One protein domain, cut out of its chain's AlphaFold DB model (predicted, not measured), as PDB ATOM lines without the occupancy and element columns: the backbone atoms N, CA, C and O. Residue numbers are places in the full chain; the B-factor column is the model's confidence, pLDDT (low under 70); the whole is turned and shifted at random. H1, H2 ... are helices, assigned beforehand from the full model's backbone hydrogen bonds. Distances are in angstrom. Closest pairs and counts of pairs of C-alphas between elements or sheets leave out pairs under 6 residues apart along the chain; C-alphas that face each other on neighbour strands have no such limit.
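Overview. This is residues 36 to 76 of the 76 residues of an uncharacterized protein of Prolixibacter sp. SD074 (UniProt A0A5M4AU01). A small looped head, residues 36 to 51 with the short helix H1, is followed by one long helix, H2, which makes most of the length; its residues 55 to 74 stick out as a free arm. The printed part has 41 residues, with two named helices, H1 then H2, and no named strand: all helix. It is extended, with a radius of gyration of the C-alphas of 15.1 A, and spans 49 by 16 by 9 A.

Along the chain. Start at Thr 36, then find C-alpha 42 at (159.985, 183.925, 242.151), where H1, residues 42 to 46, begins. Next find C-alpha 52 at (165.108, 196.584, 233.199); from there H2, residues 52 to 74, runs 32.9 A to C-alpha 74 at (164.354, 189.367, 201.132).

Arrangement. Between H1 and H2 you cross a tight link of 5 residues, yet the two helices are apart, with no C-alpha of the one within 8 A of the other. In both, every O i to N i+4 pair is within hydrogen-bond range.

Size, cuts and confidence. The C-alphas farthest apart are those of Thr 36 and Lys 76, the chain's last residue, at 49.8 A. The printed part has no cut, and no printed residue is under 70 in pLDDT.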
ATOM      1  N   THR A  36     163.086 191.355 248.105       88.69
ATOM      2  CA  THR A  36     162.783 192.682 247.540       88.69
ATOM      3  C   THR A  36     163.416 192.896 246.165       88.69
ATOM      4  O   THR A  36     163.074 193.840 245.454       88.69
ATOM      5  N   HIS A  37     164.319 192.005 245.749       89.69
ATOM      6  CA  HIS A  37     164.991 192.099 244.462       89.69
ATOM      7  C   HIS A  37     164.131 191.502 243.342       89.69
ATOM      8  O   HIS A  37     163.878 190.295 243.306       89.69
ATOM      9  N   VAL A  38     163.740 192.336 242.373       89.06
ATOM     10  CA  VAL A  38     162.857 191.950 241.255       89.06
ATOM     11  C   VAL A  38     163.376 190.718 240.505       89.06
ATOM     12  O   VAL A  38     162.597 189.830 240.174       89.06
ATOM     13  N   GLY A  39     164.691 190.624 240.278       86.38
ATOM     14  CA  GLY A  39     165.290 189.516 239.523       86.38
ATOM     15  C   GLY A  39     165.305 188.165 240.250       86.38
ATOM     16  O   GLY A  39     165.291 187.127 239.591       86.38
ATOM     17  N   HIS A  40     165.319 188.161 241.587       86.62
ATOM     18  CA  HIS A  40     165.355 186.927 242.388       86.62
ATOM     19  C   HIS A  40     163.976 186.518 242.912       86.62
ATOM     20  O   HIS A  40     163.768 185.358 243.268       86.62
ATOM     21  N   ASN A  41     163.007 187.437 242.909       91.44
ATOM     22  CA  ASN A  41     161.666 187.151 243.391       91.44
ATOM     23  C   ASN A  41     160.912 186.205 242.439       91.44
ATOM     24  O   ASN A  41     160.482 186.572 241.339       91.44
ATOM     25  N   ARG A  42     160.689 184.972 242.903       88.25
ATOM     26  CA  ARG A  42     159.985 183.925 242.151       88.25
ATOM     27  C   ARG A  42     158.564 184.331 241.762       88.25
ATOM     28  O   ARG A  42     158.115 183.983 240.672       88.25
ATOM     29  N   GLU A  43     157.859 185.055 242.626       90.94
ATOM     30  CA  GLU A  43     156.477 185.459 242.357       90.94
ATOM     31  C   GLU A  43     156.405 186.576 241.303       90.94
ATOM     32  O   GLU A  43     155.475 186.594 240.501       90.94
ATOM     33  N   MET A  44     157.423 187.440 241.217       92.38
ATOM     34  CA  MET A  44     157.547 188.443 240.144       92.38
ATOM     35  C   MET A  44     157.897 187.786 238.810       92.38
ATOM     36  O   MET A  44     157.265 188.076 237.794       92.38
ATOM     37  N   LYS A  45     158.815 186.811 238.826       90.62
ATOM     38  CA  LYS A  45     159.163 186.018 237.641       90.62
ATOM     39  C   LYS A  45     157.954 185.276 237.061       90.62
ATOM     40  O   LYS A  45     157.787 185.260 235.846       90.62
ATOM     41  N   LYS A  46     157.086 184.701 237.906       93.25
ATOM     42  CA  LYS A  46     155.824 184.069 237.463       93.25
ATOM     43  C   LYS A  46     154.882 185.050 236.756       93.25
ATOM     44  O   LYS A  46     154.140 184.639 235.875       93.25
ATOM     45  N   ARG A  47     154.920 186.331 237.132       93.38
ATOM     46  CA  ARG A  47     154.150 187.414 236.496       93.38
ATOM     47  C   ARG A  47     154.835 187.984 235.248       93.38
ATOM     48  O   ARG A  47     154.316 188.922 234.660       93.38
ATOM     49  N   GLY A  48     155.999 187.460 234.860       91.12
ATOM     50  CA  GLY A  48     156.789 187.975 233.738       91.12
ATOM     51  C   GLY A  48     157.535 189.277 234.037       91.12
ATOM     52  O   GLY A  48     158.074 189.887 233.120       91.12
ATOM     53  N   ILE A  49     157.595 189.710 235.301       92.62
ATOM     54  CA  ILE A  49     158.290 190.941 235.689       92.62
ATOM     55  C   ILE A  49     159.765 190.613 235.938       92.62
ATOM     56  O   ILE A  49     160.091 189.745 236.750       92.62
ATOM     57  N   VAL A  50     160.654 191.317 235.241       93.00
ATOM     58  CA  VAL A  50     162.115 191.167 235.330       93.00
ATOM     59  C   VAL A  50     162.777 192.536 235.502       93.00
ATOM     60  O   VAL A  50     162.122 193.567 235.362       93.00
ATOM     61  N   CYS A  51     164.074 192.573 235.827       92.75
ATOM     62  CA  CYS A  51     164.799 193.845 235.878       92.75
ATOM     63  C   CYS A  51     164.899 194.484 234.484       92.75
ATOM     64  O   CYS A  51     164.919 193.773 233.474       92.75
ATOM     65  N   ALA A  52     165.032 195.812 234.441       92.81
ATOM     66  CA  ALA A  52     165.108 196.584 233.199       92.81
ATOM     67  C   ALA A  52     166.176 196.042 232.233       92.81
ATOM     68  O   ALA A  52     165.880 195.756 231.082       92.81
ATOM     69  N   GLN A  53     167.379 195.734 232.732       93.94
ATOM     70  CA  GLN A  53     168.459 195.174 231.910       93.94
ATOM     71  C   GLN A  53     168.107 193.816 231.282       93.94
ATOM     72  O   GLN A  53     168.498 193.524 230.152       93.94
ATOM     73  N   THR A  54     167.385 192.958 232.012       94.25
ATOM     74  CA  THR A  54     166.952 191.663 231.468       94.25
ATOM     75  C   THR A  54     165.881 191.867 230.407       94.25
ATOM     76  O   THR A  54     165.944 191.213 229.368       94.25
ATOM     77  N   PHE A  55     164.939 192.780 230.650       94.50
ATOM     78  CA  PHE A  55     163.905 193.141 229.687       94.50
ATOM     79  C   PHE A  55     164.525 193.673 228.387       94.50
ATOM     80  O   PHE A  55     164.289 193.104 227.320       94.50
ATOM     81  N   ASP A  56     165.423 194.654 228.490       96.25
ATOM     82  CA  ASP A  56     166.124 195.242 227.346       96.25
ATOM     83  C   ASP A  56     166.887 194.182 226.548       96.25
ATOM     84  O   ASP A  56     166.813 194.135 225.318       96.25
ATOM     85  N   ARG A  57     167.591 193.269 227.231       96.12
ATOM     86  CA  ARG A  57     168.330 192.188 226.565       96.12
ATOM     87  C   ARG A  57     167.401 191.236 225.813       96.12
ATOM     88  O   ARG A  57     167.738 190.813 224.706       96.12
ATOM     89  N   VAL A  58     166.264 190.869 226.407       95.38
ATOM     90  CA  VAL A  58     165.273 189.988 225.771       95.38
ATOM     91  C   VAL A  58     164.704 190.652 224.519       95.38
ATOM     92  O   VAL A  58     164.672 190.010 223.464       95.38
ATOM     93  N   GLU A  59     164.355 191.937 224.591       96.00
ATOM     94  CA  GLU A  59     163.805 192.645 223.434       96.00
ATOM     95  C   GLU A  59     164.839 192.900 222.338       96.00
ATOM     96  O   GLU A  59     164.550 192.679 221.159       96.00
ATOM     97  N   GLN A  60     166.090 193.218 222.681       96.81
ATOM     98  CA  GLN A  60     167.158 193.296 221.679       96.81
ATOM     99  C   GLN A  60     167.357 191.968 220.936       96.81
ATOM    100  O   GLN A  60     167.578 191.954 219.721       96.81
ATOM    101  N   VAL A  61     167.281 190.832 221.638       96.69
ATOM    102  CA  VAL A  61     167.375 189.506 221.006       96.69
ATOM    103  C   VAL A  61     166.179 189.247 220.090       96.69
ATOM    104  O   VAL A  61     166.361 188.678 219.009       96.69
ATOM    105  N   LYS A  62     164.974 189.671 220.483       96.69
ATOM    106  CA  LYS A  62     163.761 189.542 219.667       96.69
ATOM    107  C   LYS A  62     163.878 190.338 218.367       96.69
ATOM    108  O   LYS A  62     163.743 189.746 217.296       96.69
ATOM    109  N   VAL A  63     164.274 191.610 218.449       96.12
ATOM    110  CA  VAL A  63     164.489 192.479 217.278       96.12
ATOM    111  C   VAL A  63     165.528 191.882 216.325       96.12
ATOM    112  O   VAL A  63     165.277 191.782 215.125       96.12
ATOM    113  N   LYS A  64     166.669 191.400 216.839       96.00
ATOM    114  CA  LYS A  64     167.713 190.771 216.004       96.00
ATOM    115  C   LYS A  64     167.202 189.531 215.265       96.00
ATOM    116  O   LYS A  64     167.542 189.326 214.099       96.00
ATOM    117  N   LYS A  65     166.382 188.697 215.917       95.62
ATOM    118  CA  LYS A  65     165.766 187.519 215.280       95.62
ATOM    119  C   LYS A  65     164.774 187.922 214.191       95.62
ATOM    120  O   LYS A  65     164.805 187.340 213.108       95.62
ATOM    121  N   GLU A  66     163.933 188.918 214.455       94.50
ATOM    122  CA  GLU A  66     162.969 189.434 213.479       94.50
ATOM    123  C   GLU A  66     163.664 190.044 212.260       94.50
ATOM    124  O   GLU A  66     163.288 189.751 211.125       94.50
ATOM    125  N   GLN A  67     164.722 190.829 212.473       94.69
ATOM    126  CA  GLN A  67     165.547 191.375 211.394       94.69
ATOM    127  C   GLN A  67     166.200 190.264 210.569       94.69
ATOM    128  O   GLN A  67     166.110 190.277 209.342       94.69
ATOM    129  N   LYS A  68     166.788 189.253 211.222       94.50
ATOM    130  CA  LYS A  68     167.380 188.100 210.529       94.50
ATOM    131  C   LYS A  68     166.352 187.359 209.666       94.50
ATOM    132  O   LYS A  68     166.662 187.001 208.533       94.50
ATOM    133  N   LEU A  69     165.135 187.158 210.176       94.38
ATOM    134  CA  LEU A  69     164.053 186.512 209.429       94.38
ATOM    135  C   LEU A  69     163.608 187.347 208.220       94.38
ATOM    136  O   LEU A  69     163.390 186.786 207.148       94.38
ATOM    137  N   LYS A  70     163.490 188.673 208.371       93.19
ATOM    138  CA  LYS A  70     163.160 189.588 207.264       93.19
ATOM    139  C   LYS A  70     164.232 189.552 206.174       93.19
ATOM    140  O   LYS A  70     163.893 189.391 205.008       93.19
ATOM    141  N   ASN A  71     165.504 189.609 206.558       91.62
ATOM    142  CA  ASN A  71     166.627 189.575 205.618       91.62
ATOM    143  C   ASN A  71     166.698 188.250 204.846       91.62
ATOM    144  O   ASN A  71     166.926 188.256 203.644       91.62
ATOM    145  N   LEU A  72     166.441 187.114 205.508       93.69
ATOM    146  CA  LEU A  72     166.395 185.813 204.836       93.69
ATOM    147  C   LEU A  72     165.250 185.723 203.814       93.69
ATOM    148  O   LEU A  72     165.414 185.104 202.771       93.69
ATOM    149  N   LYS A  73     164.100 186.343 204.107       89.56
ATOM    150  CA  LYS A  73     162.966 186.410 203.174       89.56
ATOM    151  C   LYS A  73     163.222 187.342 201.992       89.56
ATOM    152  O   LYS A  73     162.719 187.064 200.921       89.56
ATOM    153  N   LEU A  74     163.968 188.429 202.193       89.94
ATOM    154  CA  LEU A  74     164.354 189.367 201.132       89.94
ATOM    155  C   LEU A  74     165.388 188.774 200.163       89.94
ATOM    156  O   LEU A  74     165.486 189.224 199.030       89.94
ATOM    157  N   ALA A  75     166.169 187.793 200.619       81.69
ATOM    158  CA  ALA A  75     167.182 187.108 199.820       81.69
ATOM    159  C   ALA A  75     166.650 185.881 199.048       81.69
ATOM    160  O   ALA A  75     167.432 185.227 198.361       81.69
ATOM    161  N   LYS A  76     165.363 185.540 199.200       70.88
ATOM    162  CA  LYS A  76     164.685 184.443 198.498       70.88
ATOM    163  C   LYS A  76     163.733 185.006 197.453       70.88
ATOM    164  O   LYS A  76     163.662 184.389 196.371       70.88
TER     165      LYS A  76